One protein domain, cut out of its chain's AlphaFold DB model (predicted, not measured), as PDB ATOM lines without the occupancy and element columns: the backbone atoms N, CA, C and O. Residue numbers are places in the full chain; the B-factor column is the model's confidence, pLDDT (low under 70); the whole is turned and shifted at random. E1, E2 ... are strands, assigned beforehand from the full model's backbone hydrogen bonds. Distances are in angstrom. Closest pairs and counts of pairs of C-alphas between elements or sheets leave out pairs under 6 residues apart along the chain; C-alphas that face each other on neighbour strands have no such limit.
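What this domain is: This is residues 319 to 399 of the 480 residues of the protein "DUF772 domain-containing protein" of Thermoanaerobacterium thermosaccharolyticum (strain ATCC 7956 / DSM 571 / NCIMB 9385 / NCA 3814 / NCTC 13789 / WDCM 00135 / 2032) (UniProt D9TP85). Little regular structure: a long hairpin, E2 and E3, widened by E6 into a three-stranded sheet, is followed by a small hairpin, E4 and E5. The 81 printed residues have six named strands, E1 to E6 along the chain (32 residues, all strand). Both sheets, E2-E3-E6 and E4-E5, are antiparallel. The whole is compact, with a radius of gyration of the C-alphas of 13.3 A, and flat, spanning 36 by 34 by 19 A.

Where its parts are: E2, residues 344 to 351, spans 21.1 A; E3, 354 to 361, spans 19.1 A. E6 is 390 to 392, E4 365 to 368, E5 372 to 375. E1, 338 to 342, begins at C-alpha 338 (-7.385, -15.206, -31.121); E6 ends at C-alpha 392 (5.053, -26.463, -39.888).

How they stand to each other: Within hydrogen-bond range are N 346 and O 359 of E2 and E3, 2.8 A, N 360 and O 390 of E3 and E6, 2.8 A, and N 366 and O 374 of E4 and E5, 2.9 A. E3 bends by 56 degrees at residue 357. E1 pairs with no named strand.

The domain as a whole: The printed part has no cut. The link E5 to E6 is long, 14 residues. Residues 319 to 326, 329 to 331, 349 to 356 and 392 to 399 are under pLDDT 70.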
ATOM      1  N   ARG A 319     -10.196 -27.560 -48.719       42.88
ATOM      2  CA  ARG A 319     -10.797 -28.617 -47.889       42.88
ATOM      3  C   ARG A 319     -10.812 -28.150 -46.429       42.88
ATOM      4  O   ARG A 319      -9.765 -27.820 -45.876       42.88
ATOM      5  N   LYS A 320     -11.999 -28.131 -45.808       36.56
ATOM      6  CA  LYS A 320     -12.184 -27.842 -44.374       36.56
ATOM      7  C   LYS A 320     -11.319 -28.806 -43.553       36.56
ATOM      8  O   LYS A 320     -11.513 -30.018 -43.620       36.56
ATOM      9  N   ASN A 321     -10.344 -28.267 -42.826       40.03
ATOM     10  CA  ASN A 321      -9.335 -29.049 -42.118       40.03
ATOM     11  C   ASN A 321      -9.792 -29.479 -40.713       40.03
ATOM     12  O   ASN A 321     -10.554 -28.786 -40.039       40.03
ATOM     13  N   PHE A 322      -9.253 -30.621 -40.280       31.69
ATOM     14  CA  PHE A 322      -9.321 -31.176 -38.925       31.69
ATOM     15  C   PHE A 322      -8.462 -30.369 -37.916       31.69
ATOM     16  O   PHE A 322      -7.528 -29.667 -38.299       31.69
ATOM     17  N   GLY A 323      -8.789 -30.469 -36.619       39.38
ATOM     18  CA  GLY A 323      -8.398 -29.531 -35.552       39.38
ATOM     19  C   GLY A 323      -6.964 -29.583 -34.984       39.38
ATOM     20  O   GLY A 323      -6.412 -30.648 -34.704       39.38
ATOM     21  N   LYS A 324      -6.413 -28.374 -34.769       48.03
ATOM     22  CA  LYS A 324      -5.278 -27.874 -33.937       48.03
ATOM     23  C   LYS A 324      -5.248 -26.322 -34.142       48.03
ATOM     24  O   LYS A 324      -6.287 -25.872 -34.621       48.03
ATOM     25  N   PRO A 325      -4.249 -25.473 -33.743       57.53
ATOM     26  CA  PRO A 325      -4.339 -24.016 -33.976       57.53
ATOM     27  C   PRO A 325      -4.893 -23.723 -35.362       57.53
ATOM     28  O   PRO A 325      -4.507 -24.413 -36.309       57.53
ATOM     29  N   GLY A 326      -5.842 -22.786 -35.440       66.31
ATOM     30  CA  GLY A 326      -6.487 -22.469 -36.705       66.31
ATOM     31  C   GLY A 326      -5.422 -22.209 -37.763       66.31
ATOM     32  O   GLY A 326      -4.358 -21.669 -37.472       66.31
ATOM     33  N   ILE A 327      -5.675 -22.659 -38.978       70.75
ATOM     34  CA  ILE A 327      -4.884 -22.255 -40.132       70.75
ATOM     35  C   ILE A 327      -5.817 -21.350 -40.923       70.75
ATOM     36  O   ILE A 327      -6.948 -21.758 -41.199       70.75
ATOM     37  N   ASN A 328      -5.392 -20.114 -41.189       71.81
ATOM     38  CA  ASN A 328      -6.191 -19.189 -41.989       71.81
ATOM     39  C   ASN A 328      -6.215 -19.630 -43.466       71.81
ATOM     40  O   ASN A 328      -5.592 -20.622 -43.852       71.81
ATOM     41  N   GLU A 329      -6.949 -18.891 -44.293       57.66
ATOM     42  CA  GLU A 329      -7.102 -19.183 -45.724       57.66
ATOM     43  C   GLU A 329      -5.752 -19.208 -46.468       57.66
ATOM     44  O   GLU A 329      -5.590 -19.993 -47.402       57.66
ATOM     45  N   ASP A 330      -4.752 -18.469 -45.973       61.88
ATOM     46  CA  ASP A 330      -3.404 -18.357 -46.550       61.88
ATOM     47  C   ASP A 330      -2.427 -19.468 -46.114       61.88
ATOM     48  O   ASP A 330      -1.270 -19.523 -46.545       61.88
ATOM     49  N   GLY A 331      -2.873 -20.396 -45.261       66.12
ATOM     50  CA  GLY A 331      -2.031 -21.471 -44.729       66.12
ATOM     51  C   GLY A 331      -1.159 -21.065 -43.533       66.12
ATOM     52  O   GLY A 331      -0.314 -21.846 -43.083       66.12
ATOM     53  N   ILE A 332      -1.377 -19.869 -42.984       76.88
ATOM     54  CA  ILE A 332      -0.641 -19.324 -41.845       76.88
ATOM     55  C   ILE A 332      -1.313 -19.788 -40.540       76.88
ATOM     56  O   ILE A 332      -2.525 -19.626 -40.367       76.88
ATOM     57  N   PRO A 333      -0.556 -20.367 -39.586       81.00
ATOM     58  CA  PRO A 333      -1.083 -20.679 -38.261       81.00
ATOM     59  C   PRO A 333      -1.589 -19.411 -37.565       81.00
ATOM     60  O   PRO A 333      -0.904 -18.391 -37.571       81.00
ATOM     61  N   THR A 334      -2.746 -19.466 -36.915       85.19
ATOM     62  CA  THR A 334      -3.319 -18.336 -36.175       85.19
ATOM     63  C   THR A 334      -3.093 -18.466 -34.674       85.19
ATOM     64  O   THR A 334      -2.753 -19.533 -34.145       85.19
ATOM     65  N   CYS A 335      -3.220 -17.348 -33.957       84.12
ATOM     66  CA  CYS A 335      -3.047 -17.324 -32.515       84.12
ATOM     67  C   CYS A 335      -4.064 -18.272 -31.845       84.12
ATOM     68  O   CYS A 335      -5.267 -18.137 -32.057       84.12
ATOM     69  N   PRO A 336      -3.626 -19.188 -30.959       75.88
ATOM     70  CA  PRO A 336      -4.532 -20.120 -30.282       75.88
ATOM     71  C   PRO A 336      -5.608 -19.457 -29.411       75.88
ATOM     72  O   PRO A 336      -6.602 -20.101 -29.095       75.88
ATOM     73  N   LYS A 337      -5.384 -18.207 -28.980       80.31
ATOM     74  CA  LYS A 337      -6.325 -17.419 -28.167       80.31
ATOM     75  C   LYS A 337      -7.145 -16.424 -28.993       80.31
ATOM     76  O   LYS A 337      -8.137 -15.914 -28.495       80.31
ATOM     77  N   ASP A 338      -6.720 -16.144 -30.222       84.12
ATOM     78  CA  ASP A 338      -7.385 -15.206 -31.121       84.12
ATOM     79  C   ASP A 338      -7.176 -15.656 -32.576       84.12
ATOM     80  O   ASP A 338      -6.179 -15.291 -33.207       84.12
ATOM     81  N   PRO A 339      -8.097 -16.470 -33.121       80.38
ATOM     82  CA  PRO A 339      -7.974 -16.992 -34.476       80.38
ATOM     83  C   PRO A 339      -7.898 -15.924 -35.575       80.38
ATOM     84  O   PRO A 339      -7.535 -16.275 -36.694       80.38
ATOM     85  N   SER A 340      -8.210 -14.652 -35.288       83.56
ATOM     86  CA  SER A 340      -8.081 -13.550 -36.252       83.56
ATOM     87  C   SER A 340      -6.636 -13.081 -36.463       83.56
ATOM     88  O   SER A 340      -6.349 -12.403 -37.446       83.56
ATOM     89  N   LEU A 341      -5.709 -13.446 -35.568       86.50
ATOM     90  CA  LEU A 341      -4.324 -12.982 -35.614       86.50
ATOM     91  C   LEU A 341      -3.390 -14.036 -36.235       86.50
ATOM     92  O   LEU A 341      -3.110 -15.048 -35.577       86.50
ATOM     93  N   PRO A 342      -2.841 -13.812 -37.445       87.50
ATOM     94  CA  PRO A 342      -1.863 -14.712 -38.052       87.50
ATOM     95  C   PRO A 342      -0.517 -14.651 -37.316       87.50
ATOM     96  O   PRO A 342      -0.016 -13.581 -36.963       87.50
ATOM     97  N   MET A 343       0.080 -15.814 -37.050       87.94
ATOM     98  CA  MET A 343       1.403 -15.924 -36.432       87.94
ATOM     99  C   MET A 343       2.496 -15.402 -37.377       87.94
ATOM    100  O   MET A 343       2.440 -15.614 -38.584       87.94
ATOM    101  N   LYS A 344       3.537 -14.768 -36.823       87.56
ATOM    102  CA  LYS A 344       4.662 -14.233 -37.605       87.56
ATOM    103  C   LYS A 344       5.634 -15.346 -37.973       87.56
ATOM    104  O   LYS A 344       6.012 -16.134 -37.110       87.56
ATOM    105  N   TRP A 345       6.092 -15.395 -39.215       85.25
ATOM    106  CA  TRP A 345       7.189 -16.285 -39.591       85.25
ATOM    107  C   TRP A 345       8.533 -15.782 -39.031       85.25
ATOM    108  O   TRP A 345       8.799 -14.586 -39.016       85.25
ATOM    109  N   ASP A 346       9.381 -16.697 -38.555       85.31
ATOM    110  CA  ASP A 346      10.674 -16.405 -37.906       85.31
ATOM    111  C   ASP A 346      11.825 -17.241 -38.493       85.31
ATOM    112  O   ASP A 346      12.803 -17.568 -37.815       85.31
ATOM    113  N   GLY A 347      11.712 -17.610 -39.763       77.06
ATOM    114  CA  GLY A 347      12.752 -18.342 -40.474       77.06
ATOM    115  C   GLY A 347      12.487 -19.838 -40.622       77.06
ATOM    116  O   GLY A 347      11.668 -20.464 -39.934       77.06
ATOM    117  N   SER A 348      13.253 -20.436 -41.526       75.31
ATOM    118  CA  SER A 348      13.281 -21.878 -41.742       75.31
ATOM    119  C   SER A 348      14.381 -22.531 -40.905       75.31
ATOM    120  O   SER A 348      15.496 -22.031 -40.786       75.31
ATOM    121  N   CYS A 349      14.080 -23.684 -40.310       68.62
ATOM    122  CA  CYS A 349      15.025 -24.462 -39.517       68.62
ATOM    123  C   CYS A 349      15.451 -25.724 -40.283       68.62
ATOM    124  O   CYS A 349      14.605 -26.563 -40.597       68.62
ATOM    125  N   LYS A 350      16.763 -25.919 -40.480       65.75
ATOM    126  CA  LYS A 350      17.356 -27.168 -40.991       65.75
ATOM    127  C   LYS A 350      18.494 -27.603 -40.063       65.75
ATOM    128  O   LYS A 350      19.503 -26.921 -39.948       65.75
ATOM    129  N   GLY A 351      18.312 -28.712 -39.347       61.31
ATOM    130  CA  GLY A 351      19.373 -29.321 -38.531       61.31
ATOM    131  C   GLY A 351      19.970 -30.530 -39.248       61.31
ATOM    132  O   GLY A 351      19.250 -31.165 -40.011       61.31
ATOM    133  N   LYS A 352      21.232 -30.898 -38.962       47.38
ATOM    134  CA  LYS A 352      21.918 -32.061 -39.581       47.38
ATOM    135  C   LYS A 352      21.072 -33.351 -39.598       47.38
ATOM    136  O   LYS A 352      21.157 -34.089 -40.564       47.38
ATOM    137  N   ASN A 353      20.208 -33.554 -38.590       51.44
ATOM    138  CA  ASN A 353      19.282 -34.694 -38.466       51.44
ATOM    139  C   ASN A 353      17.805 -34.277 -38.264       51.44
ATOM    140  O   ASN A 353      17.048 -34.986 -37.602       51.44
ATOM    141  N   ARG A 354      17.371 -33.099 -38.739       51.94
ATOM    142  CA  ARG A 354      15.966 -32.657 -38.603       51.94
ATOM    143  C   ARG A 354      15.374 -32.299 -39.963       51.94
ATOM    144  O   ARG A 354      16.004 -31.560 -40.713       51.94
ATOM    145  N   SER A 355      14.148 -32.766 -40.234       57.53
ATOM    146  CA  SER A 355      13.374 -32.336 -41.407       57.53
ATOM    147  C   SER A 355      13.258 -30.811 -41.437       57.53
ATOM    148  O   SER A 355      13.097 -30.180 -40.385       57.53
ATOM    149  N   PHE A 356      13.330 -30.245 -42.642       63.97
ATOM    150  CA  PHE A 356      13.076 -28.828 -42.868       63.97
ATOM    151  C   PHE A 356      11.706 -28.452 -42.292       63.97
ATOM    152  O   PHE A 356      10.729 -29.187 -42.458       63.97
ATOM    153  N   ARG A 357      11.652 -27.330 -41.573       70.50
ATOM    154  CA  ARG A 357      10.434 -26.833 -40.932       70.50
ATOM    155  C   ARG A 357      10.431 -25.315 -40.883       70.50
ATOM    156  O   ARG A 357      11.458 -24.713 -40.565       70.50
ATOM    157  N   ASN A 358       9.274 -24.718 -41.118       76.25
ATOM    158  CA  ASN A 358       9.068 -23.292 -40.927       76.25
ATOM    159  C   ASN A 358       8.683 -23.021 -39.481       76.25
ATOM    160  O   ASN A 358       7.844 -23.719 -38.905       76.25
ATOM    161  N   LYS A 359       9.345 -22.036 -38.879       83.44
ATOM    162  CA  LYS A 359       9.080 -21.610 -37.512       83.44
ATOM    163  C   LYS A 359       8.188 -20.377 -37.554       83.44
ATOM    164  O   LYS A 359       8.556 -19.368 -38.141       83.44
ATOM    165  N   PHE A 360       7.050 -20.460 -36.883       85.75
ATOM    166  CA  PHE A 360       6.162 -19.335 -36.630       85.75
ATOM    167  C   PHE A 360       6.200 -18.984 -35.147       85.75
ATOM    168  O   PHE A 360       6.254 -19.872 -34.291       85.75
ATOM    169  N   ILE A 361       6.177 -17.693 -34.845       87.25
ATOM    170  CA  ILE A 361       6.202 -17.106 -33.507       87.25
ATOM    171  C   ILE A 361       4.946 -16.262 -33.279       87.25
ATOM    172  O   ILE A 361       4.159 -16.005 -34.190       87.25
ATOM    173  N   CYS A 362       4.729 -15.841 -32.038       86.75
ATOM    174  CA  CYS A 362       3.520 -15.116 -31.671       86.75
ATOM    175  C   CYS A 362       3.374 -13.795 -32.472       86.75
ATOM    176  O   CYS A 362       4.371 -13.080 -32.615       86.75
ATOM    177  N   PRO A 363       2.154 -13.427 -32.933       88.19
ATOM    178  CA  PRO A 363       1.912 -12.186 -33.680       88.19
ATOM    179  C   PRO A 363       2.390 -10.926 -32.941       88.19
ATOM    180  O   PRO A 363       2.904  -9.991 -33.547       88.19
ATOM    181  N   LYS A 364       2.288 -10.931 -31.607       89.50
ATOM    182  CA  LYS A 364       2.711  -9.838 -30.717       89.50
ATOM    183  C   LYS A 364       4.192  -9.918 -30.317       89.50
ATOM    184  O   LYS A 364       4.588  -9.401 -29.277       89.50
ATOM    185  N   THR A 365       5.013 -10.610 -31.106       89.44
ATOM    186  CA  THR A 365       6.464 -10.666 -30.892       89.44
ATOM    187  C   THR A 365       7.172  -9.644 -31.767       89.44
ATOM    188  O   THR A 365       6.873  -9.528 -32.960       89.44
ATOM    189  N   GLU A 366       8.146  -8.958 -31.182       87.44
ATOM    190  CA  GLU A 366       9.129  -8.128 -31.871       87.44
ATOM    191  C   GLU A 366      10.526  -8.735 -31.731       87.44
ATOM    192  O   GLU A 366      10.886  -9.299 -30.692       87.44
ATOM    193  N   LYS A 367      11.311  -8.646 -32.808       85.75
ATOM    194  CA  LYS A 367      12.688  -9.137 -32.866       85.75
ATOM    195  C   LYS A 367      13.623  -7.940 -32.734       85.75
ATOM    196  O   LYS A 367      13.611  -7.047 -33.576       85.75
ATOM    197  N   LEU A 368      14.400  -7.912 -31.660       84.81
ATOM    198  CA  LEU A 368      15.336  -6.838 -31.345       84.81
ATOM    199  C   LEU A 368      16.705  -7.070 -32.017       84.81
ATOM    200  O   LEU A 368      17.056  -8.219 -32.329       84.81
ATOM    201  N   PRO A 369      17.524  -6.012 -32.184       77.88
ATOM    202  CA  PRO A 369      18.907  -6.137 -32.640       77.88
ATOM    203  C   PRO A 369      19.694  -7.165 -31.810       77.88
ATOM    204  O   PRO A 369      19.576  -7.220 -30.585       77.88
ATOM    205  N   GLY A 370      20.483  -8.010 -32.478       75.00
ATOM    206  CA  GLY A 370      21.233  -9.095 -31.828       75.00
ATOM    207  C   GLY A 370      20.442 -10.390 -31.592       75.00
ATOM    208  O   GLY A 370      20.921 -11.268 -30.879       75.00
ATOM    209  N   GLY A 371      19.247 -10.536 -32.180       76.25
ATOM    210  CA  GLY A 371      18.501 -11.804 -32.201       76.25
ATOM    211  C   GLY A 371      17.690 -12.106 -30.937       76.25
ATOM    212  O   GLY A 371      17.248 -13.240 -30.754       76.25
ATOM    213  N   LYS A 372      17.485 -11.109 -30.068       83.50
ATOM    214  CA  LYS A 372      16.598 -11.214 -28.900       83.50
ATOM    215  C   LYS A 372      15.141 -11.018 -29.315       83.50
ATOM    216  O   LYS A 372      14.855 -10.290 -30.258       83.50
ATOM    217  N   TYR A 373      14.222 -11.641 -28.588       87.31
ATOM    218  CA  TYR A 373      12.784 -11.531 -28.833       87.31
ATOM    219  C   TYR A 373      12.098 -10.880 -27.638       87.31
ATOM    220  O   TYR A 373      12.521 -11.089 -26.503       87.31
ATOM    221  N   VAL A 374      11.042 -10.111 -27.889       87.50
ATOM    222  CA  VAL A 374      10.143  -9.605 -26.848       87.50
ATOM    223  C   VAL A 374       8.705  -9.838 -27.291       87.50
ATOM    224  O   VAL A 374       8.278  -9.346 -28.332       87.50
ATOM    225  N   CYS A 375       7.954 -10.601 -26.500       86.31
ATOM    226  CA  CYS A 375       6.529 -10.838 -26.704       86.31
ATOM    227  C   CYS A 375       5.703  -9.936 -25.778       86.31
ATOM    228  O   CYS A 375       5.798 -10.059 -24.553       86.31
ATOM    229  N   SER A 376       4.877  -9.065 -26.366       87.88
ATOM    230  CA  SER A 376       4.045  -8.066 -25.676       87.88
ATOM    231  C   SER A 376       2.640  -8.563 -25.306       87.88
ATOM    232  O   SER A 376       1.766  -7.775 -24.954       87.88
ATOM    233  N   CYS A 377       2.386  -9.874 -25.370       82.75
ATOM    234  CA  CYS A 377       1.144 -10.454 -24.855       82.75
ATOM    235  C   CYS A 377       1.012 -10.221 -23.341       82.75
ATOM    236  O   CYS A 377       1.875 -10.669 -22.586       82.75
ATOM    237  N   GLU A 378      -0.100  -9.617 -22.912       79.31
ATOM    238  CA  GLU A 378      -0.472  -9.493 -21.492       79.31
ATOM    239  C   GLU A 378      -0.667 -10.874 -20.844       79.31
ATOM    240  O   GLU A 378      -0.080 -11.163 -19.807       79.31
ATOM    241  N   ASP A 379      -1.404 -11.768 -21.513       79.31
ATOM    242  CA  ASP A 379      -1.597 -13.163 -21.098       79.31
ATOM    243  C   ASP A 379      -0.850 -14.126 -22.044       79.31
ATOM    244  O   ASP A 379      -1.383 -14.634 -23.044       79.31
ATOM    245  N   LYS A 380       0.438 -14.339 -21.751       77.38
ATOM    246  CA  LYS A 380       1.360 -15.111 -22.598       77.38
ATOM    247  C   LYS A 380       0.946 -16.580 -22.712       77.38
ATOM    248  O   LYS A 380       0.719 -17.275 -21.731       77.38
ATOM    249  N   CYS A 381       0.941 -17.096 -23.941       72.81
ATOM    250  CA  CYS A 381       0.651 -18.509 -24.213       72.81
ATOM    251  C   CYS A 381       1.773 -19.469 -23.774       72.81
ATOM    252  O   CYS A 381       1.537 -20.670 -23.671       72.81
ATOM    253  N   THR A 382       3.003 -18.974 -23.605       75.56
ATOM    254  CA  THR A 382       4.186 -19.745 -23.190       75.56
ATOM    255  C   THR A 382       5.148 -18.843 -22.411       75.56
ATOM    256  O   THR A 382       5.063 -17.618 -22.487       75.56
ATOM    257  N   THR A 383       6.108 -19.444 -21.709       75.25
ATOM    258  CA  THR A 383       7.193 -18.741 -21.001       75.25
ATOM    259  C   THR A 383       8.329 -18.267 -21.916       75.25
ATOM    260  O   THR A 383       9.280 -17.662 -21.439       75.25
ATOM    261  N   SER A 384       8.256 -18.545 -23.222       76.38
ATOM    262  CA  SER A 384       9.289 -18.168 -24.193       76.38
ATOM    263  C   SER A 384       9.229 -16.676 -24.524       76.38
ATOM    264  O   SER A 384       8.144 -16.135 -24.752       76.38
ATOM    265  N   ASP A 385      10.391 -16.043 -24.683       80.81
ATOM    266  CA  ASP A 385      10.509 -14.631 -25.076       80.81
ATOM    267  C   ASP A 385       9.943 -14.341 -26.478       80.81
ATOM    268  O   ASP A 385       9.498 -13.228 -26.751       80.81
ATOM    269  N   CYS A 386       9.874 -15.355 -27.351       77.50
ATOM    270  CA  CYS A 386       9.206 -15.283 -28.660       77.50
ATOM    271  C   CYS A 386       7.737 -15.765 -28.651       77.50
ATOM    272  O   CYS A 386       7.120 -15.969 -29.700       77.50
ATOM    273  N   GLY A 387       7.169 -15.992 -27.463       83.25
ATOM    274  CA  GLY A 387       5.808 -16.487 -27.284       83.25
ATOM    275  C   GLY A 387       5.593 -17.912 -27.807       83.25
ATOM    276  O   GLY A 387       6.505 -18.749 -27.844       83.25
ATOM    277  N   ARG A 388       4.341 -18.233 -28.167       81.31
ATOM    278  CA  ARG A 388       3.994 -19.546 -28.724       81.31
ATOM    279  C   ARG A 388       4.720 -19.736 -30.049       81.31
ATOM    280  O   ARG A 388       4.464 -19.009 -30.999       81.31
ATOM    281  N   MET A 389       5.566 -20.759 -30.106       78.75
ATOM    282  CA  MET A 389       6.139 -21.244 -31.355       78.75
ATOM    283  C   MET A 389       5.256 -22.333 -31.950       78.75
ATOM    284  O   MET A 389       4.823 -23.238 -31.226       78.75
ATOM    285  N   PHE A 390       5.046 -22.275 -33.256       78.12
ATOM    286  CA  PHE A 390       4.443 -23.343 -34.037       78.12
ATOM    287  C   PHE A 390       5.388 -23.712 -35.175       78.12
ATOM    288  O   PHE A 390       6.005 -22.843 -35.785       78.12
ATOM    289  N   TYR A 391       5.549 -25.009 -35.414       71.81
ATOM    290  CA  TYR A 391       6.396 -25.505 -36.488       71.81
ATOM    291  C   TYR A 391       5.511 -26.169 -37.516       71.81
ATOM    292  O   TYR A 391       4.728 -27.050 -37.162       71.81
ATOM    293  N   THR A 392       5.672 -25.770 -38.769       67.56
ATOM    294  CA  THR A 392       5.053 -26.463 -39.888       67.56
ATOM    295  C   THR A 392       6.127 -27.201 -40.664       67.56
ATOM    296  O   THR A 392       7.235 -26.696 -40.863       67.56
ATOM    297  N   TYR A 393       5.827 -28.430 -41.065       63.22
ATOM    298  CA  TYR A 393       6.699 -29.203 -41.932       63.22
ATOM    299  C   TYR A 393       6.112 -29.143 -43.341       63.22
ATOM    300  O   TYR A 393       4.965 -29.554 -43.513       63.22
ATOM    301  N   PRO A 394       6.864 -28.677 -44.354       62.66
ATOM    302  CA  PRO A 394       6.339 -28.618 -45.715       62.66
ATOM    303  C   PRO A 394       5.820 -29.951 -46.245       62.66
ATOM    304  O   PRO A 394       4.792 -29.991 -46.910       62.66
ATOM    305  N   LYS A 395       6.453 -31.056 -45.841       59.56
ATOM    306  CA  LYS A 395       6.049 -32.417 -46.215       59.56
ATOM    307  C   LYS A 395       4.660 -32.842 -45.715       59.56
ATOM    308  O   LYS A 395       4.094 -33.769 -46.280       59.56
ATOM    309  N   ASP A 396       4.128 -32.211 -44.663       57.88
ATOM    310  CA  ASP A 396       2.834 -32.608 -44.090       57.88
ATOM    311  C   ASP A 396       1.671 -32.079 -44.953       57.88
ATOM    312  O   ASP A 396       0.617 -32.709 -45.016       57.88
ATOM    313  N   ASN A 397       1.878 -30.946 -45.646       64.19
ATOM    314  CA  ASN A 397       1.021 -30.422 -46.712       64.19
ATOM    315  C   ASN A 397       1.734 -29.258 -47.437       64.19
ATOM    316  O   ASN A 397       1.705 -28.128 -46.949       64.19
ATOM    317  N   TYR A 398       2.335 -29.502 -48.609       64.75
ATOM    318  CA  TYR A 398       3.114 -28.485 -49.337       64.75
ATOM    319  C   TYR A 398       2.312 -27.244 -49.740       64.75
ATOM    320  O   TYR A 398       2.863 -26.148 -49.799       64.75
ATOM    321  N   ARG A 399       1.006 -27.407 -49.969       67.00
ATOM    322  CA  ARG A 399       0.100 -26.309 -50.312       67.00
ATOM    323  C   ARG A 399      -0.095 -25.350 -49.135       67.00
ATOM    324  O   ARG A 399      -0.094 -24.136 -49.320       67.00
TER     325      ARG A 399